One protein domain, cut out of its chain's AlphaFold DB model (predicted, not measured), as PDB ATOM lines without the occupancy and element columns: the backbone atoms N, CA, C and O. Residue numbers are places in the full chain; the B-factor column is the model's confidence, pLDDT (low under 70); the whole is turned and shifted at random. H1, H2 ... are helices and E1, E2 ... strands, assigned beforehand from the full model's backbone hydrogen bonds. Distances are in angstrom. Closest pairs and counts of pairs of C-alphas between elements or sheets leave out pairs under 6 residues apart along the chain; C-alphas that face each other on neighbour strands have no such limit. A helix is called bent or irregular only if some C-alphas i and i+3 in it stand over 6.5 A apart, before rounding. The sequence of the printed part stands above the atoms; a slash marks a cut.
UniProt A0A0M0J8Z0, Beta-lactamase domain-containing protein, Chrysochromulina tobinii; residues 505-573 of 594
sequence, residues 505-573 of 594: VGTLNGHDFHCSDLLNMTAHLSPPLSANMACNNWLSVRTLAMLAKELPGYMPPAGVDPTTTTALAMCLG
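This is residues 505 to 573 of the 594 residues of the protein "Beta-lactamase domain-containing protein" of Chrysochromulina tobinii (UniProt A0A0M0J8Z0). Picture a small, rounded body with a short two-stranded hairpin, E1 and E2, at one side, E2 being its far strand, and four short helices, of which H4 has its centre nearest the middle and H2 lies farthest out, apart from both strands. H1 leads away from the hairpin, the chain folds back into H2, which stands about perpendicular to H1, then H3 comes near E1, and the long loop of residues 551 to 566 passes E1 on its way to H4. E1 lies between E2 and a short pairing with residues 554 to 555 of that loop. The printed part has 69 residues, with two named strands followed by four named helices in the order E1, E2, H1, H2, H3, H4; the sheet's order is E1 - E2, antiparallel, and the class is mixed, helices and strands. The whole is compact, with a radius of gyration of the C-alphas of 11.1 A and spans of 31 by 22 by 21 A.

Find C-alpha 505 at (133.663, 121.598, 142.495), where strand E1 begins; it covers residues 505 to 508 and is 9.4 A long from first to last C-alpha. Strand E2 covers residues 511 to 514, 9.6 A. Next comes H1, residues 515 to 523; from C-alpha 515 at (127.754, 121.036, 140.191) it runs 12.6 A to C-alpha 523. H2 takes residues 531 to 539, 10.3 A, and is neither bent nor irregular, but only just: C-alphas 536 and 539 are 6.5 A apart. H3 takes residues 544 to 550, 9.7 A. H4 takes residues 567 to 571, 6.5 A, and ends at C-alpha 571, (127.663, 124.936, 144.165).

Start at the sheet, where E1 and E2 are antiparallel neighbours and form a hairpin, with 146 degrees between their directions. Look at C-alphas 507 and 512, which face each other at 4.5 A. Across this pair N 505 and O 513 are within hydrogen-bond range at 2.8 A, and so are N 508 and O 511 at 2.8 A. Residues 507 to 508 of E1 also pair, antiparallel, with residues 554 to 555. E1 and H3 are near each other, with 6 pairs of C-alphas within 10 A. The closest C-alphas of E1 and H4 are those of Val 505 and Met 570, 5.6 A apart. H4 is close to H1 but not clearly touching it, with C-alphas 515 and 571 the closest at 5.6 A. H1 and H2 touch, about perpendicular at 77 degrees, and their closest C-alphas are those of Thr 522 and Ala 534, 6.1 A apart. H2 and H4 only just touch, with 3 pairs of C-alphas within 8 A, the closest being Leu 539 and Leu 568 at 4.8 A. H3 and H4 are close but not clearly touching, with the C-alphas of Leu 544 and Ala 567 the closest at 5.8 A. H1 and H3 are apart, and so are H2 and H3. In H1, H3 and H4 every O i to N i+4 pair is within hydrogen-bond range; in H2 it is 4 of 5.

The two C-alphas farthest apart are those of Pro 527 and Gly 559, 33.6 A, while the first and last printed C-alphas, Val 505 and Gly 573, are 10.5 A apart. The printed part has no cut. The link from H3 to H4, 16 residues, is long; the link from H1 to H2, 7 residues, is short. The mean pLDDT of the printed part is 81.2, and 13 residues are under 70: look for them at 516, 523, 528 to 533, 535 to 536 and 571 to 573.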
ATOM      1  N   VAL A 505     133.735 122.173 141.143       81.62
ATOM      2  CA  VAL A 505     133.663 121.598 142.495       81.62
ATOM      3  C   VAL A 505     134.893 120.748 142.779       81.62
ATOM      4  O   VAL A 505     135.275 120.602 143.929       81.62
ATOM      5  N   GLY A 506     135.565 120.258 141.738       89.44
ATOM      6  CA  GLY A 506     136.846 119.563 141.804       89.44
ATOM      7  C   GLY A 506     137.243 119.039 140.428       89.44
ATOM      8  O   GLY A 506     136.674 119.446 139.419       89.44
ATOM      9  N   THR A 507     138.208 118.131 140.347       92.56
ATOM     10  CA  THR A 507     138.319 117.241 139.182       92.56
ATOM     11  C   THR A 507     137.785 115.865 139.524       92.56
ATOM     12  O   THR A 507     137.866 115.457 140.675       92.56
ATOM     13  N   LEU A 508     137.284 115.129 138.537       93.56
ATOM     14  CA  LEU A 508     137.006 113.702 138.633       93.56
ATOM     15  C   LEU A 508     137.737 113.006 137.485       93.56
ATOM     16  O   LEU A 508     137.483 113.282 136.315       93.56
ATOM     17  N   ASN A 509     138.692 112.135 137.815       94.88
ATOM     18  CA  ASN A 509     139.548 111.446 136.839       94.88
ATOM     19  C   ASN A 509     140.302 112.402 135.896       94.88
ATOM     20  O   ASN A 509     140.495 112.113 134.719       94.88
ATOM     21  N   GLY A 510     140.725 113.559 136.415       89.50
ATOM     22  CA  GLY A 510     141.460 114.571 135.649       89.50
ATOM     23  C   GLY A 510     140.592 115.497 134.793       89.50
ATOM     24  O   GLY A 510     141.126 116.457 134.246       89.50
ATOM     25  N   HIS A 511     139.278 115.267 134.724       88.94
ATOM     26  CA  HIS A 511     138.323 116.171 134.082       88.94
ATOM     27  C   HIS A 511     137.711 117.123 135.100       88.94
ATOM     28  O   HIS A 511     137.584 116.771 136.271       88.94
ATOM     29  N   ASP A 512     137.332 118.320 134.664       87.12
ATOM     30  CA  ASP A 512     136.605 119.256 135.514       87.12
ATOM     31  C   ASP A 512     135.266 118.647 135.930       87.12
ATOM     32  O   ASP A 512     134.574 118.022 135.130       87.12
ATOM     33  N   PHE A 513     134.956 118.768 137.218       85.56
ATOM     34  CA  PHE A 513     133.761 118.207 137.824       85.56
ATOM     35  C   PHE A 513     132.930 119.353 138.387       85.56
ATOM     36  O   PHE A 513     133.350 120.048 139.321       85.56
ATOM     37  N   HIS A 514     131.777 119.584 137.771       81.62
ATOM     38  CA  HIS A 514     130.904 120.716 138.040       81.62
ATOM     39  C   HIS A 514     129.702 120.296 138.895       81.62
ATOM     40  O   HIS A 514     129.411 119.117 139.104       81.62
ATOM     41  N   CYS A 515     128.953 121.279 139.386       73.44
ATOM     42  CA  CYS A 515     127.754 121.036 140.191       73.44
ATOM     43  C   CYS A 515     126.659 120.270 139.455       73.44
ATOM     44  O   CYS A 515     125.965 119.454 140.062       73.44
ATOM     45  N   SER A 516     126.528 120.487 138.145       64.19
ATOM     46  CA  SER A 516     125.624 119.713 137.294       64.19
ATOM     47  C   SER A 516     125.959 118.223 137.314       64.19
ATOM     48  O   SER A 516     125.051 117.396 137.342       64.19
ATOM     49  N   ASP A 517     127.246 117.876 137.363       78.88
ATOM     50  CA  ASP A 517     127.704 116.487 137.357       78.88
ATOM     51  C   ASP A 517     127.401 115.798 138.695       78.88
ATOM     52  O   ASP A 517     126.924 114.663 138.716       78.88
ATOM     53  N   LEU A 518     127.585 116.512 139.815       77.56
ATOM     54  CA  LEU A 518     127.188 116.051 141.152       77.56
ATOM     55  C   LEU A 518     125.677 115.823 141.260       77.56
ATOM     56  O   LEU A 518     125.246 114.780 141.753       77.56
ATOM     57  N   LEU A 519     124.864 116.767 140.777       70.56
ATOM     58  CA  LEU A 519     123.405 116.634 140.793       70.56
ATOM     59  C   LEU A 519     122.944 115.468 139.912       70.56
ATOM     60  O   LEU A 519     122.148 114.640 140.363       70.56
ATOM     61  N   ASN A 520     123.505 115.338 138.707       71.81
ATOM     62  CA  ASN A 520     123.221 114.211 137.822       71.81
ATOM     63  C   ASN A 520     123.572 112.873 138.491       71.81
ATOM     64  O   ASN A 520     122.796 111.923 138.433       71.81
ATOM     65  N   MET A 521     124.694 112.802 139.209       79.94
ATOM     66  CA  MET A 521     125.077 111.607 139.957       79.94
ATOM     67  C   MET A 521     124.075 111.262 141.070       79.94
ATOM     68  O   MET A 521     123.702 110.097 141.211       79.94
ATOM     69  N   THR A 522     123.584 112.250 141.828       73.50
ATOM     70  CA  THR A 522     122.582 112.006 142.888       73.50
ATOM     71  C   THR A 522     121.238 111.503 142.355       73.50
ATOM     72  O   THR A 522     120.573 110.703 143.019       73.50
ATOM     73  N   ALA A 523     120.871 111.897 141.132       62.88
ATOM     74  CA  ALA A 523     119.681 111.401 140.442       62.88
ATOM     75  C   ALA A 523     119.796 109.922 140.022       62.88
ATOM     76  O   ALA A 523     118.784 109.294 139.730       62.88
ATOM     77  N   HIS A 524     121.008 109.357 140.024       74.38
ATOM     78  CA  HIS A 524     121.283 107.955 139.693       74.38
ATOM     79  C   HIS A 524     121.664 107.106 140.920       74.38
ATOM     80  O   HIS A 524     122.042 105.941 140.773       74.38
ATOM     81  N   LEU A 525     121.562 107.659 142.136       77.19
ATOM     82  CA  LEU A 525     121.669 106.873 143.366       77.19
ATOM     83  C   LEU A 525     120.485 105.902 143.488       77.19
ATOM     84  O   LEU A 525     119.473 106.037 142.804       77.19
ATOM     85  N   SER A 526     120.607 104.902 144.360       75.06
ATOM     86  CA  SER A 526     119.523 103.962 144.658       75.06
ATOM     87  C   SER A 526     119.195 104.017 146.156       75.06
ATOM     88  O   SER A 526     120.000 103.529 146.956       75.06
ATOM     89  N   PRO A 527     118.058 104.623 146.557       80.19
ATOM     90  CA  PRO A 527     117.051 105.265 145.700       80.19
ATOM     91  C   PRO A 527     117.532 106.604 145.102       80.19
ATOM     92  O   PRO A 527     118.370 107.274 145.713       80.19
ATOM     93  N   PRO A 528     117.000 107.014 143.933       69.88
ATOM     94  CA  PRO A 528     117.347 108.293 143.324       69.88
ATOM     95  C   PRO A 528     116.851 109.433 144.209       69.88
ATOM     96  O   PRO A 528     115.727 109.397 144.721       69.88
ATOM     97  N   LEU A 529     117.693 110.444 144.414       67.50
ATOM     98  CA  LEU A 529     117.324 111.601 145.222       67.50
ATOM     99  C   LEU A 529     116.558 112.614 144.369       67.50
ATOM    100  O   LEU A 529     116.951 112.927 143.247       67.50
ATOM    101  N   SER A 530     115.481 113.176 144.926       63.59
ATOM    102  CA  SER A 530     114.887 114.398 144.372       63.59
ATOM    103  C   SER A 530     115.877 115.562 144.490       63.59
ATOM    104  O   SER A 530     116.735 115.546 145.373       63.59
ATOM    105  N   ALA A 531     115.737 116.602 143.663       53.25
ATOM    106  CA  ALA A 531     116.622 117.772 143.707       53.25
ATOM    107  C   ALA A 531     116.727 118.382 145.120       53.25
ATOM    108  O   ALA A 531     117.819 118.658 145.605       53.25
ATOM    109  N   ASN A 532     115.600 118.479 145.836       54.47
ATOM    110  CA  ASN A 532     115.567 118.969 147.213       54.47
ATOM    111  C   ASN A 532     116.343 118.060 148.188       54.47
ATOM    112  O   ASN A 532     117.092 118.544 149.033       54.47
ATOM    113  N   MET A 533     116.198 116.736 148.063       64.94
ATOM    114  CA  MET A 533     116.930 115.773 148.896       64.94
ATOM    115  C   MET A 533     118.427 115.750 148.563       64.94
ATOM    116  O   MET A 533     119.249 115.656 149.472       64.94
ATOM    117  N   ALA A 534     118.791 115.878 147.286       71.56
ATOM    118  CA  ALA A 534     120.178 116.008 146.859       71.56
ATOM    119  C   ALA A 534     120.821 117.264 147.464       71.56
ATOM    120  O   ALA A 534     121.915 117.186 148.014       71.56
ATOM    121  N   CYS A 535     120.114 118.393 147.460       64.88
ATOM    122  CA  CYS A 535     120.577 119.648 148.043       64.88
ATOM    123  C   CYS A 535     120.709 119.599 149.566       64.88
ATOM    124  O   CYS A 535     121.802 119.747 150.116       64.88
ATOM    125  N   ASN A 536     119.591 119.359 150.248       67.06
ATOM    126  CA  ASN A 536     119.483 119.579 151.686       67.06
ATOM    127  C   ASN A 536     119.961 118.401 152.527       67.06
ATOM    128  O   ASN A 536     120.342 118.611 153.678       67.06
ATOM    129  N   ASN A 537     119.980 117.189 151.969       78.06
ATOM    130  CA  ASN A 537     120.313 115.984 152.732       78.06
ATOM    131  C   ASN A 537     121.611 115.325 152.267       78.06
ATOM    132  O   ASN A 537     122.146 114.484 152.990       78.06
ATOM    133  N   TRP A 538     122.113 115.673 151.079       86.56
ATOM    134  CA  TRP A 538     123.325 115.072 150.530       86.56
ATOM    135  C   TRP A 538     124.448 116.101 150.354       86.56
ATOM    136  O   TRP A 538     125.461 116.014 151.045       86.56
ATOM    137  N   LEU A 539     124.266 117.121 149.514       82.25
ATOM    138  CA  LEU A 539     125.295 118.127 149.218       82.25
ATOM    139  C   LEU A 539     125.622 119.029 150.418       82.25
ATOM    140  O   LEU A 539     126.783 119.402 150.599       82.25
ATOM    141  N   SER A 540     124.630 119.368 151.245       82.12
ATOM    142  CA  SER A 540     124.796 120.227 152.430       82.12
ATOM    143  C   SER A 540     125.630 119.585 153.547       82.12
ATOM    144  O   SER A 540     126.228 120.295 154.350       82.12
ATOM    145  N   VAL A 541     125.691 118.250 153.595       88.19
ATOM    146  CA  VAL A 541     126.351 117.483 154.670       88.19
ATOM    147  C   VAL A 541     127.609 116.753 154.206       88.19
ATOM    148  O   VAL A 541     128.314 116.155 155.020       88.19
ATOM    149  N   ARG A 542     127.900 116.759 152.901       91.44
ATOM    150  CA  ARG A 542     129.088 116.133 152.316       91.44
ATOM    151  C   ARG A 542     130.184 117.164 152.134       91.44
ATOM    152  O   ARG A 542     130.074 118.047 151.289       91.44
ATOM    153  N   THR A 543     131.260 117.034 152.899       95.38
ATOM    154  CA  THR A 543     132.468 117.835 152.677       95.38
ATOM    155  C   THR A 543     133.209 117.367 151.427       95.38
ATOM    156  O   THR A 543     133.024 116.232 150.979       95.38
ATOM    157  N   LEU A 544     134.069 118.204 150.843       92.56
ATOM    158  CA  LEU A 544     134.850 117.797 149.667       92.56
ATOM    159  C   LEU A 544     135.774 116.606 149.986       92.56
ATOM    160  O   LEU A 544     136.041 115.780 149.118       92.56
ATOM    161  N   ALA A 545     136.210 116.457 151.239       95.56
ATOM    162  CA  ALA A 545     136.937 115.283 151.713       95.56
ATOM    163  C   ALA A 545     136.053 114.025 151.748       95.56
ATOM    164  O   ALA A 545     136.522 112.933 151.424       95.56
ATOM    165  N   MET A 546     134.771 114.163 152.104       95.38
ATOM    166  CA  MET A 546     133.813 113.057 152.012       95.38
ATOM    167  C   MET A 546     133.573 112.666 150.553       95.38
ATOM    168  O   MET A 546     133.620 111.479 150.245       95.38
ATOM    169  N   LEU A 547     133.429 113.639 149.644       93.44
ATOM    170  CA  LEU A 547     133.332 113.368 148.205       93.44
ATOM    171  C   LEU A 547     134.572 112.645 147.669       93.44
ATOM    172  O   LEU A 547     134.432 111.669 146.942       93.44
ATOM    173  N   ALA A 548     135.778 113.048 148.079       95.25
ATOM    174  CA  ALA A 548     137.019 112.369 147.691       95.25
ATOM    175  C   ALA A 548     137.085 110.907 148.157       95.25
ATOM    176  O   ALA A 548     137.734 110.079 147.521       95.25
ATOM    177  N   LYS A 549     136.405 110.576 149.258       95.38
ATOM    178  CA  LYS A 549     136.291 109.201 149.752       95.38
ATOM    179  C   LYS A 549     135.232 108.394 148.993       95.38
ATOM    180  O   LYS A 549     135.393 107.187 148.834       95.38
ATOM    181  N   GLU A 550     134.151 109.042 148.574       92.31
ATOM    182  CA  GLU A 550     133.007 108.400 147.914       92.31
ATOM    183  C   GLU A 550     133.185 108.250 146.404       92.31
ATOM    184  O   GLU A 550     132.640 107.317 145.818       92.31
ATOM    185  N   LEU A 551     133.966 109.137 145.788       92.69
ATOM    186  CA  LEU A 551     134.183 109.212 144.349       92.69
ATOM    187  C   LEU A 551     135.661 108.964 144.033       92.69
ATOM    188  O   LEU A 551     136.472 109.894 144.082       92.69
ATOM    189  N   PRO A 552     136.047 107.717 143.702       94.56
ATOM    190  CA  PRO A 552     137.406 107.415 143.279       94.56
ATOM    191  C   PRO A 552     137.836 108.318 142.117       94.56
ATOM    192  O   PRO A 552     137.148 108.407 141.102       94.56
ATOM    193  N   GLY A 553     138.978 108.987 142.281       92.94
ATOM    194  CA  GLY A 553     139.515 109.922 141.291       92.94
ATOM    195  C   GLY A 553     139.022 111.363 141.433       92.94
ATOM    196  O   GLY A 553     139.431 112.202 140.627       92.94
ATOM    197  N   TYR A 554     138.183 111.668 142.428       95.81
ATOM    198  CA  TYR A 554     137.820 113.044 142.746       95.81
ATOM    199  C   TYR A 554     138.953 113.765 143.487       95.81
ATOM    200  O   TYR A 554     139.476 113.261 144.483       95.81
ATOM    201  N   MET A 555     139.300 114.969 143.037       95.12
ATOM    202  CA  MET A 555     140.213 115.873 143.731       95.12
ATOM    203  C   MET A 555     139.528 117.213 144.010       95.12
ATOM    204  O   MET A 555     139.076 117.862 143.062       95.12
ATOM    205  N   PRO A 556     139.492 117.672 145.276       90.81
ATOM    206  CA  PRO A 556     139.016 119.008 145.605       90.81
ATOM    207  C   PRO A 556     139.810 120.103 144.864       90.81
ATOM    208  O   PRO A 556     140.977 119.891 144.515       90.81
ATOM    209  N   PRO A 557     139.224 121.290 144.654       87.38
ATOM    210  CA  PRO A 557     139.923 122.426 144.078       87.38
ATOM    211  C   PRO A 557     141.063 122.876 145.000       87.38
ATOM    212  O   PRO A 557     141.002 122.729 146.221       87.38
ATOM    213  N   ALA A 558     142.112 123.461 144.424       85.50
ATOM    214  CA  ALA A 558     143.164 124.083 145.217       85.50
ATOM    215  C   ALA A 558     142.631 125.340 145.930       85.50
ATOM    216  O   ALA A 558     141.836 126.087 145.364       85.50
ATOM    217  N   GLY A 559     143.102 125.597 147.153       82.31
ATOM    218  CA  GLY A 559     142.775 126.821 147.900       82.31
ATOM    219  C   GLY A 559     141.501 126.766 148.749       82.31
ATOM    220  O   GLY A 559     141.190 127.756 149.404       82.31
ATOM    221  N   VAL A 560     140.802 125.629 148.796       81.12
ATOM    222  CA  VAL A 560     139.686 125.386 149.726       81.12
ATOM    223  C   VAL A 560     140.060 124.306 150.735       81.12
ATOM    224  O   VAL A 560     140.791 123.374 150.404       81.12
ATOM    225  N   ASP A 561     139.573 124.418 151.972       90.62
ATOM    226  CA  ASP A 561     139.750 123.369 152.977       90.62
ATOM    227  C   ASP A 561     138.722 122.254 152.727       90.62
ATOM    228  O   ASP A 561     137.525 122.451 152.975       90.62
ATOM    229  N   PRO A 562     139.144 121.069 152.246       89.81
ATOM    230  CA  PRO A 562     138.213 120.018 151.870       89.81
ATOM    231  C   PRO A 562     137.518 119.383 153.076       89.81
ATOM    232  O   PRO A 562     136.521 118.685 152.900       89.81
ATOM    233  N   THR A 563     138.033 119.587 154.291       92.88
ATOM    234  CA  THR A 563     137.469 118.992 155.508       92.88
ATOM    235  C   THR A 563     136.287 119.777 156.057       92.88
ATOM    236  O   THR A 563     135.430 119.183 156.706       92.88
ATOM    237  N   THR A 564     136.209 121.076 155.761       88.38
ATOM    238  CA  THR A 564     135.163 121.986 156.253       88.38
ATOM    239  C   THR A 564     134.245 122.497 155.143       88.38
ATOM    240  O   THR A 564     133.084 122.803 155.402       88.38
ATOM    241  N   THR A 565     134.720 122.534 153.896       83.81
ATOM    242  CA  THR A 565     133.927 122.991 152.746       83.81
ATOM    243  C   THR A 565     132.980 121.888 152.279       83.81
ATOM    244  O   THR A 565     133.422 120.770 152.007       83.81
ATOM    245  N   THR A 566     131.686 122.190 152.164       89.31
ATOM    246  CA  THR A 566     130.669 121.257 151.651       89.31
ATOM    247  C   THR A 566     130.560 121.308 150.131       89.31
ATOM    248  O   THR A 566     130.904 122.305 149.499       89.31
ATOM    249  N   ALA A 567     130.065 120.229 149.525       83.00
ATOM    250  CA  ALA A 567     129.766 120.177 148.098       83.00
ATOM    251  C   ALA A 567     128.759 121.268 147.708       83.00
ATOM    252  O   ALA A 567     128.924 121.932 146.688       83.00
ATOM    253  N   LEU A 568     127.770 121.511 148.577       80.62
ATOM    254  CA  LEU A 568     126.821 122.605 148.417       80.62
ATOM    255  C   LEU A 568     127.507 123.977 148.423       80.62
ATOM    256  O   LEU A 568     127.214 124.799 147.562       80.62
ATOM    257  N   ALA A 569     128.465 124.208 149.328       75.38
ATOM    258  CA  ALA A 569     129.194 125.475 149.399       75.38
ATOM    259  C   ALA A 569     129.945 125.808 148.099       75.38
ATOM    260  O   ALA A 569     130.047 126.975 147.734       75.38
ATOM    261  N   MET A 570     130.412 124.790 147.371       77.25
ATOM    262  CA  MET A 570     131.024 124.964 146.048       77.25
ATOM    263  C   MET A 570     129.998 125.225 144.937       77.25
ATOM    264  O   MET A 570     130.350 125.788 143.901       77.25
ATOM    265  N   CYS A 571     128.740 124.833 145.147       65.25
ATOM    266  CA  CYS A 571     127.663 124.936 144.165       65.25
ATOM    267  C   CYS A 571     126.794 126.176 144.264       65.25
ATOM    268  O   CYS A 571     126.092 126.499 143.305       65.25
ATOM    269  N   LEU A 572     126.926 126.930 145.350       55.00
ATOM    270  CA  LEU A 572     126.234 128.192 145.602       55.00
ATOM    271  C   LEU A 572     126.625 129.354 144.645       55.00
ATOM    272  O   LEU A 572     126.452 130.521 144.984       55.00
ATOM    273  N   GLY A 573     127.117 129.084 143.424       46.25
ATOM    274  CA  GLY A 573     127.566 130.117 142.476       46.25
ATOM    275  C   GLY A 573     127.682 129.730 140.991       46.25
ATOM    276  O   GLY A 573     128.395 130.416 140.258       46.25
TER     277      GLY A 573